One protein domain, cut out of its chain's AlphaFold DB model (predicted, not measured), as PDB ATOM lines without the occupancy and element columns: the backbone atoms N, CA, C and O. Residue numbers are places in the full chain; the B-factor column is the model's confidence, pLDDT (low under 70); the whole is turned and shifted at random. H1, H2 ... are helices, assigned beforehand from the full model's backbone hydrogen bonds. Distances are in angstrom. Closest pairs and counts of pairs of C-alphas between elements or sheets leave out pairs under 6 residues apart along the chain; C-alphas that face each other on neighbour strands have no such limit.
ATOM      1  N   ALA A   2     163.797 237.060 224.293       47.81
ATOM      2  CA  ALA A   2     163.676 237.782 223.023       47.81
ATOM      3  C   ALA A   2     162.353 238.562 223.026       47.81
ATOM      4  O   ALA A   2     161.310 237.926 223.187       47.81
ATOM      5  N   ASP A   3     162.408 239.887 222.868       58.38
ATOM      6  CA  ASP A   3     161.222 240.753 222.849       58.38
ATOM      7  C   ASP A   3     160.249 240.289 221.761       58.38
ATOM      8  O   ASP A   3     160.625 240.049 220.604       58.38
ATOM      9  N   THR A   4     158.989 240.099 222.147       82.06
ATOM     10  CA  THR A   4     157.962 239.628 221.217       82.06
ATOM     11  C   THR A   4     157.557 240.759 220.272       82.06
ATOM     12  O   THR A   4     157.621 241.938 220.609       82.06
ATOM     13  N   ARG A   5     157.135 240.424 219.048       80.12
ATOM     14  CA  ARG A   5     156.723 241.434 218.057       80.12
ATOM     15  C   ARG A   5     155.612 242.354 218.580       80.12
ATOM     16  O   ARG A   5     155.603 243.531 218.246       80.12
ATOM     17  N   GLU A   6     154.709 241.812 219.389       82.25
ATOM     18  CA  GLU A   6     153.606 242.556 220.005       82.25
ATOM     19  C   GLU A   6     154.125 243.613 220.990       82.25
ATOM     20  O   GLU A   6     153.686 244.757 220.954       82.25
ATOM     21  N   GLU A   7     155.135 243.270 221.784       81.12
ATOM     22  CA  GLU A   7     155.778 244.160 222.758       81.12
ATOM     23  C   GLU A   7     156.539 245.307 222.071       81.12
ATOM     24  O   GLU A   7     156.461 246.467 222.476       81.12
ATOM     25  N   ILE A   8     157.195 245.012 220.944       83.19
ATOM     26  CA  ILE A   8     157.834 246.031 220.098       83.19
ATOM     27  C   ILE A   8     156.785 246.982 219.498       83.19
ATOM     28  O   ILE A   8     157.018 248.191 219.430       83.19
ATOM     29  N   GLU A   9     155.632 246.462 219.067       89.12
ATOM     30  CA  GLU A   9     154.542 247.271 218.507       89.12
ATOM     31  C   GLU A   9     153.888 248.167 219.578       89.12
ATOM     32  O   GLU A   9     153.579 249.328 219.291       89.12
ATOM     33  N   GLU A  10     153.750 247.697 220.823       87.62
ATOM     34  CA  GLU A  10     153.293 248.524 221.950       87.62
ATOM     35  C   GLU A  10     154.279 249.652 222.277       87.62
ATOM     36  O   GLU A  10     153.873 250.813 222.400       87.62
ATOM     37  N   HIS A  11     155.578 249.346 222.343       81.19
ATOM     38  CA  HIS A  11     156.615 250.353 222.567       81.19
ATOM     39  C   HIS A  11     156.660 251.393 221.440       81.19
ATOM     40  O   HIS A  11     156.768 252.590 221.708       81.19
ATOM     41  N   TRP A  12     156.522 250.968 220.178       86.19
ATOM     42  CA  TRP A  12     156.478 251.882 219.035       86.19
ATOM     43  C   TRP A  12     155.278 252.830 219.104       86.19
ATOM     44  O   TRP A  12     155.417 254.036 218.892       86.19
ATOM     45  N   LYS A  13     154.105 252.303 219.469       89.62
ATOM     46  CA  LYS A  13     152.880 253.095 219.600       89.62
ATOM     47  C   LYS A  13     152.986 254.142 220.710       89.62
ATOM     48  O   LYS A  13     152.538 255.271 220.527       89.62
ATOM     49  N   TRP A  14     153.625 253.796 221.827       88.31
ATOM     50  CA  TRP A  14     153.917 254.751 222.896       88.31
ATOM     51  C   TRP A  14     154.856 255.869 222.418       88.31
ATOM     52  O   TRP A  14     154.594 257.048 222.647       88.31
ATOM     53  N   ILE A  15     155.921 255.529 221.685       78.88
ATOM     54  CA  ILE A  15     156.837 256.535 221.127       78.88
ATOM     55  C   ILE A  15     156.085 257.483 220.182       78.88
ATOM     56  O   ILE A  15     156.248 258.702 220.274       78.88
ATOM     57  N   GLU A  16     155.228 256.957 219.306       82.19
ATOM     58  CA  GLU A  16     154.416 257.788 218.413       82.19
ATOM     59  C   GLU A  16     153.468 258.727 219.167       82.19
ATOM     60  O   GLU A  16     153.343 259.892 218.797       82.19
ATOM     61  N   GLU A  17     152.833 258.256 220.239       82.31
ATOM     62  CA  GLU A  17     151.858 259.044 220.995       82.31
ATOM     63  C   GLU A  17     152.505 260.162 221.828       82.31
ATOM     64  O   GLU A  17     151.970 261.270 221.894       82.31
ATOM     65  N   TYR A  18     153.667 259.904 222.433       79.25
ATOM     66  CA  TYR A  18     154.265 260.818 223.414       79.25
ATOM     67  C   TYR A  18     155.457 261.617 222.882       79.25
ATOM     68  O   TYR A  18     155.699 262.733 223.349       79.25
ATOM     69  N   LEU A  19     156.201 261.090 221.905       71.44
ATOM     70  CA  LEU A  19     157.412 261.734 221.392       71.44
ATOM     71  C   LEU A  19     157.136 262.541 220.120       71.44
ATOM     72  O   LEU A  19     157.533 263.704 220.037       71.44
ATOM     73  N   MET A  20     156.410 261.979 219.150       73.31
ATOM     74  CA  MET A  20     156.189 262.623 217.844       73.31
ATOM     75  C   MET A  20     155.491 263.994 217.911       73.31
ATOM     76  O   MET A  20     155.893 264.885 217.157       73.31
ATOM     77  N   PRO A  21     154.531 264.256 218.825       74.19
ATOM     78  CA  PRO A  21     153.924 265.584 218.957       74.19
ATOM     79  C   PRO A  21     154.915 266.678 219.374       74.19
ATOM     80  O   PRO A  21     154.701 267.849 219.066       74.19
ATOM     81  N   THR A  22     156.012 266.314 220.049       66.19
ATOM     82  CA  THR A  22     157.055 267.268 220.471       66.19
ATOM     83  C   THR A  22     158.019 267.642 219.342       66.19
ATOM     84  O   THR A  22     158.721 268.645 219.445       66.19
ATOM     85  N   LEU A  23     158.011 266.883 218.239       62.25
ATOM     86  CA  LEU A  23     158.908 267.061 217.095       62.25
ATOM     87  C   LEU A  23     158.345 267.999 216.017       62.25
ATOM     88  O   LEU A  23     159.105 268.534 215.217       62.25
ATOM     89  N   GLY A  24     157.031 268.255 216.012       61.50
ATOM     90  CA  GLY A  24     156.350 269.044 214.974       61.50
ATOM     91  C   GLY A  24     156.693 270.542 214.925       61.50
ATOM     92  O   GLY A  24     156.199 271.239 214.042       61.50
ATOM     93  N   GLY A  25     157.509 271.046 215.858       61.81
ATOM     94  CA  GLY A  25     157.896 272.461 215.956       61.81
ATOM     95  C   GLY A  25     159.400 272.743 215.868       61.81
ATOM     96  O   GLY A  25     159.798 273.886 216.084       61.81
ATOM     97  N   ILE A  26     160.239 271.737 215.598       58.38
ATOM     98  CA  ILE A  26     161.702 271.893 215.597       58.38
ATOM     99  C   ILE A  26     162.175 272.065 214.146       58.38
ATOM    100  O   ILE A  26     162.194 271.112 213.372       58.38
ATOM    101  N   ASP A  27     162.499 273.305 213.766       60.06
ATOM    102  CA  ASP A  27     163.099 273.635 212.466       60.06
ATOM    103  C   ASP A  27     164.509 273.022 212.346       60.06
ATOM    104  O   ASP A  27     165.197 272.815 213.349       60.06
ATOM    105  N   ALA A  28     164.942 272.753 211.113       57.78
ATOM    106  CA  ALA A  28     166.050 271.875 210.706       57.78
ATOM    107  C   ALA A  28     167.477 272.271 211.177       57.78
ATOM    108  O   ALA A  28     168.463 271.757 210.650       57.78
ATOM    109  N   GLY A  29     167.608 273.198 212.131       60.06
ATOM    110  CA  GLY A  29     168.878 273.735 212.632       60.06
ATOM    111  C   GLY A  29     169.331 273.219 214.002       60.06
ATOM    112  O   GLY A  29     170.474 273.470 214.379       60.06
ATOM    113  N   ILE A  30     168.478 272.512 214.748       59.25
ATOM    114  CA  ILE A  30     168.860 271.797 215.975       59.25
ATOM    115  C   ILE A  30     168.788 270.312 215.645       59.25
ATOM    116  O   ILE A  30     167.760 269.861 215.140       59.25
ATOM    117  N   ASP A  31     169.875 269.574 215.886       69.00
ATOM    118  CA  ASP A  31     169.914 268.134 215.649       69.00
ATOM    119  C   ASP A  31     168.806 267.488 216.489       69.00
ATOM    120  O   ASP A  31     168.868 267.432 217.717       69.00
ATOM    121  N   VAL A  32     167.731 267.078 215.818       69.25
ATOM    122  CA  VAL A  32     166.555 266.447 216.429       69.25
ATOM    123  C   VAL A  32     166.985 265.260 217.296       69.25
ATOM    124  O   VAL A  32     166.357 264.977 218.317       69.25
ATOM    125  N   THR A  33     168.102 264.630 216.933       69.44
ATOM    126  CA  THR A  33     168.760 263.567 217.687       69.44
ATOM    127  C   THR A  33     169.182 264.032 219.078       69.44
ATOM    128  O   THR A  33     168.827 263.373 220.049       69.44
ATOM    129  N   ASP A  34     169.836 265.190 219.211       70.12
ATOM    130  CA  ASP A  34     170.302 265.718 220.501       70.12
ATOM    131  C   ASP A  34     169.130 266.056 221.430       70.12
ATOM    132  O   ASP A  34     169.183 265.812 222.640       70.12
ATOM    133  N   TYR A  35     168.045 266.600 220.869       75.56
ATOM    134  CA  TYR A  35     166.834 266.914 221.628       75.56
ATOM    135  C   TYR A  35     166.148 265.646 222.142       75.56
ATOM    136  O   TYR A  35     165.826 265.552 223.330       75.56
ATOM    137  N   VAL A  36     165.943 264.662 221.262       79.81
ATOM    138  CA  VAL A  36     165.332 263.376 221.620       79.81
ATOM    139  C   VAL A  36     166.214 262.625 222.611       79.81
ATOM    140  O   VAL A  36     165.711 262.130 223.617       79.81
ATOM    141  N   GLU A  37     167.527 262.602 222.397       76.50
ATOM    142  CA  GLU A  37     168.484 261.971 223.300       76.50
ATOM    143  C   GLU A  37     168.468 262.641 224.680       76.50
ATOM    144  O   GLU A  37     168.391 261.950 225.698       76.50
ATOM    145  N   CYS A  38     168.460 263.976 224.744       74.81
ATOM    146  CA  CYS A  38     168.310 264.700 226.008       74.81
ATOM    147  C   CYS A  38     166.977 264.394 226.693       74.81
ATOM    148  O   CYS A  38     166.934 264.232 227.915       74.81
ATOM    149  N   LYS A  39     165.884 264.295 225.931       80.19
ATOM    150  CA  LYS A  39     164.560 264.015 226.484       80.19
ATOM    151  C   LYS A  39     164.468 262.594 227.037       80.19
ATOM    152  O   LYS A  39     163.981 262.429 228.151       80.19
ATOM    153  N   ILE A  40     164.991 261.603 226.314       81.44
ATOM    154  CA  ILE A  40     165.066 260.207 226.764       81.44
ATOM    155  C   ILE A  40     165.939 260.109 228.016       81.44
ATOM    156  O   ILE A  40     165.478 259.591 229.027       81.44
ATOM    157  N   LYS A  41     167.153 260.680 228.001       75.81
ATOM    158  CA  LYS A  41     168.044 260.693 229.176       75.81
ATOM    159  C   LYS A  41     167.372 261.320 230.398       75.81
ATOM    160  O   LYS A  41     167.496 260.797 231.498       75.81
ATOM    161  N   SER A  42     166.640 262.417 230.206       79.50
ATOM    162  CA  SER A  42     165.903 263.084 231.282       79.50
ATOM    163  C   SER A  42     164.743 262.242 231.820       79.50
ATOM    164  O   SER A  42     164.505 262.260 233.025       79.50
ATOM    165  N   LEU A  43     164.023 261.520 230.958       75.44
ATOM    166  CA  LEU A  43     162.931 260.633 231.367       75.44
ATOM    167  C   LEU A  43     163.459 259.396 232.100       75.44
ATOM    168  O   LEU A  43     162.938 259.072 233.160       75.44
ATOM    169  N   CYS A  44     164.524 258.762 231.600       76.19
ATOM    170  CA  CYS A  44     165.179 257.650 232.288       76.19
ATOM    171  C   CYS A  44     165.692 258.070 233.670       76.19
ATOM    172  O   CYS A  44     165.432 257.369 234.637       76.19
ATOM    173  N   ALA A  45     166.318 259.246 233.792       79.75
ATOM    174  CA  ALA A  45     166.791 259.731 235.091       79.75
ATOM    175  C   ALA A  45     165.644 259.944 236.097       79.75
ATOM    176  O   ALA A  45     165.806 259.656 237.276       79.75
ATOM    177  N   GLN A  46     164.477 260.410 235.637       73.69
ATOM    178  CA  GLN A  46     163.294 260.582 236.490       73.69
ATOM    179  C   GLN A  46     162.697 259.245 236.940       73.69
ATOM    180  O   GLN A  46     162.261 259.130 238.083       73.69
ATOM    181  N   VAL A  47     162.665 258.250 236.049       72.31
ATOM    182  CA  VAL A  47     162.201 256.894 236.382       72.31
ATOM    183  C   VAL A  47     163.162 256.243 237.376       72.31
ATOM    184  O   VAL A  47     162.712 255.767 238.414       72.31
ATOM    185  N   ASP A  48     164.471 256.323 237.126       75.12
ATOM    186  CA  ASP A  48     165.498 255.791 238.025       75.12
ATOM    187  C   ASP A  48     165.428 256.455 239.411       75.12
ATOM    188  O   ASP A  48     165.439 255.765 240.427       75.12
ATOM    189  N   GLU A  49     165.315 257.786 239.486       73.25
ATOM    190  CA  GLU A  49     165.198 258.501 240.765       73.25
ATOM    191  C   GLU A  49     163.924 258.125 241.534       73.25
ATOM    192  O   GLU A  49     163.994 257.900 242.743       73.25
ATOM    193  N   ALA A  50     162.775 258.019 240.857       73.56
ATOM    194  CA  ALA A  50     161.511 257.654 241.494       73.56
ATOM    195  C   ALA A  50     161.507 256.200 241.998       73.56
ATOM    196  O   ALA A  50     161.034 255.935 243.104       73.56
ATOM    197  N   GLU A  51     162.056 255.260 241.224       74.88
ATOM    198  CA  GLU A  51     162.181 253.859 241.639       74.88
ATOM    199  C   GLU A  51     163.189 253.684 242.783       74.88
ATOM    200  O   GLU A  51     162.942 252.916 243.718       74.88
ATOM    201  N   ILE A  52     164.309 254.418 242.757       72.38
ATOM    202  CA  ILE A  52     165.296 254.419 243.844       72.38
ATOM    203  C   ILE A  52     164.685 255.000 245.125       72.38
ATOM    204  O   ILE A  52     164.876 254.412 246.192       72.38
ATOM    205  N   ASP A  53     163.943 256.110 245.042       77.12
ATOM    206  CA  ASP A  53     163.291 256.725 246.205       77.12
ATOM    207  C   ASP A  53     162.238 255.796 246.826       77.12
ATOM    208  O   ASP A  53     162.264 255.556 248.037       77.12
ATOM    209  N   ASP A  54     161.366 255.183 246.015       80.75
ATOM    210  CA  ASP A  54     160.362 254.240 246.525       80.75
ATOM    211  C   ASP A  54     161.018 252.994 247.148       80.75
ATOM    212  O   ASP A  54     160.635 252.544 248.234       80.75
ATOM    213  N   PHE A  55     162.085 252.477 246.534       75.19
ATOM    214  CA  PHE A  55     162.832 251.342 247.068       75.19
ATOM    215  C   PHE A  55     163.552 251.662 248.385       75.19
ATOM    216  O   PHE A  55     163.495 250.867 249.332       75.19
ATOM    217  N   GLU A  56     164.226 252.810 248.484       78.88
ATOM    218  CA  GLU A  56     164.873 253.256 249.723       78.88
ATOM    219  C   GLU A  56     163.838 253.554 250.820       78.88
ATOM    220  O   GLU A  56     164.022 253.151 251.976       78.88
ATOM    221  N   SER A  57     162.694 254.136 250.454       87.62
ATOM    222  CA  SER A  57     161.542 254.336 251.339       87.62
ATOM    223  C   SER A  57     161.017 253.006 251.889       87.62
ATOM    224  O   SER A  57     160.832 252.850 253.101       87.62
ATOM    225  N   GLU A  58     160.843 251.990 251.041       90.12
ATOM    226  CA  GLU A  58     160.340 250.685 251.469       90.12
ATOM    227  C   GLU A  58     161.360 249.916 252.323       90.12
ATOM    228  O   GLU A  58     161.003 249.290 253.332       90.12
ATOM    229  N   LYS A  59     162.658 250.009 252.005       90.75
ATOM    230  CA  LYS A  59     163.724 249.495 252.881       90.75
ATOM    231  C   LYS A  59     163.677 250.147 254.254       90.75
ATOM    232  O   LYS A  59     163.750 249.436 255.261       90.75
ATOM    233  N   PHE A  60     163.534 251.469 254.308       92.69
ATOM    234  CA  PHE A  60     163.487 252.206 255.564       92.69
ATOM    235  C   PHE A  60     162.254 251.823 256.396       92.69
ATOM    236  O   PHE A  60     162.388 251.494 257.577       92.69
ATOM    237  N   LYS A  61     161.066 251.716 255.785       93.12
ATOM    238  CA  LYS A  61     159.854 251.202 256.460       93.12
ATOM    239  C   LYS A  61     160.072 249.803 257.041       93.12
ATOM    240  O   LYS A  61     159.653 249.512 258.166       93.12
ATOM    241  N   ASN A  62     160.747 248.923 256.306       94.31
ATOM    242  CA  ASN A  62     161.084 247.588 256.793       94.31
ATOM    243  C   ASN A  62     162.129 247.614 257.918       94.31
ATOM    244  O   ASN A  62     162.039 246.807 258.849       94.31
ATOM    245  N   ALA A  63     163.078 248.550 257.884       95.12
ATOM    246  CA  ALA A  63     164.029 248.774 258.966       95.12
ATOM    247  C   ALA A  63     163.321 249.203 260.261       95.12
ATOM    248  O   ALA A  63     163.617 248.631 261.307       95.12
ATOM    249  N   ILE A  64     162.323 250.093 260.194       94.81
ATOM    250  CA  ILE A  64     161.494 250.489 261.350       94.81
ATOM    251  C   ILE A  64     160.771 249.274 261.949       94.81
ATOM    252  O   ILE A  64     160.834 249.030 263.156       94.81
ATOM    253  N   LYS A  65     160.120 248.456 261.109       93.06
ATOM    254  CA  LYS A  65     159.423 247.237 261.568       93.06
ATOM    255  C   LYS A  65     160.379 246.261 262.257       93.06
ATOM    256  O   LYS A  65     160.001 245.631 263.243       93.06
ATOM    257  N   LYS A  66     161.601 246.100 261.734       94.88
ATOM    258  CA  LYS A  66     162.639 245.260 262.353       94.88
ATOM    259  C   LYS A  66     163.132 245.866 263.662       94.88
ATOM    260  O   LYS A  66     163.245 245.131 264.633       94.88
ATOM    261  N   PHE A  67     163.368 247.173 263.702       97.12
ATOM    262  CA  PHE A  67     163.861 247.890 264.874       97.12
ATOM    263  C   PHE A  67     162.997 247.616 266.116       97.12
ATOM    264  O   PHE A  67     163.502 247.064 267.088       97.12
ATOM    265  N   HIS A  68     161.683 247.849 266.054       95.44
ATOM    266  CA  HIS A  68     160.799 247.591 267.204       95.44
ATOM    267  C   HIS A  68     160.631 246.106 267.555       95.44
ATOM    268  O   HIS A  68     160.267 245.777 268.679       95.44
ATOM    269  N   LYS A  69     160.869 245.190 266.607       94.62
ATOM    270  CA  LYS A  69     160.828 243.742 266.872       94.62
ATOM    271  C   LYS A  69     162.110 243.231 267.524       94.62
ATOM    272  O   LYS A  69     162.050 242.320 268.340       94.62
ATOM    273  N   LEU A  70     163.257 243.765 267.109       95.81
ATOM    274  CA  LEU A  70     164.580 243.328 267.554       95.81
ATOM    275  C   LEU A  70     164.957 243.938 268.902       95.81
ATOM    276  O   LEU A  70     165.604 243.283 269.716       95.81
ATOM    277  N   PHE A  71     164.571 245.191 269.130       95.75
ATOM    278  CA  PHE A  71     164.960 245.942 270.312       95.75
ATOM    279  C   PHE A  71     163.726 246.233 271.157       95.75
ATOM    280  O   PHE A  71     162.739 246.775 270.668       95.75
TER     281      PHE A  71
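AT A GLANCE: This is residues 2 to 71 of the 194 residues of the protein "Hypothetical protein" of Rotaria magnacalcarata (UniProt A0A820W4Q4). One long, unbent helix, H3, makes the long arm of a lopsided L, and the shorter helix H1 makes the other arm, with the short H2 and the loop of residues 24 to 31 at the corner. Residues 2 to 18 and residues 41 to 71 stick out from that corner. The printed part has 70 residues, with three named helices in the order H1, H2, H3 and no named strand, in the class all helix. It is extended, with a radius of gyration of the C-alphas of 20.0 A, and spans 65 by 32 by 19 A.

HOW THE PARTS SIT: Start at H3, residues 32 to 70, and look near its first residue for H2, residues 20 to 23. The two are close but not clearly touching; their closest C-alphas, those of Leu 23 and Val 32, are 7.7 A apart. H1, residues 5 to 18, meets H2 only through their link, and H1 and H3 are apart. In H1 every O i to N i+4 pair is within hydrogen-bond range, in H3 34 of 35 are, and H2 is too short for such a pair.

IN THESE COORDINATES: Find C-alpha 32 at (166.555, 266.447, 216.429); from there H3 runs 56.1 A to C-alpha 70 at (164.580, 243.328, 267.554). H1 begins at C-alpha 5, at (156.723, 241.434, 218.057), and runs 20.3 A to C-alpha 18. H2 measures 5.3 A from C-alpha 20 to C-alpha 23.

THE WHOLE: Look to Ala 28 and Phe 71 for the two C-alphas farthest apart, 65.0 A. The printed part has no cut. The link from H1 to H2 is tight, and that from H2 to H3, 8 residues, is short. The mean pLDDT of the printed part is 78.4; it is under 70 at residues 2 to 3 and 22 to 33.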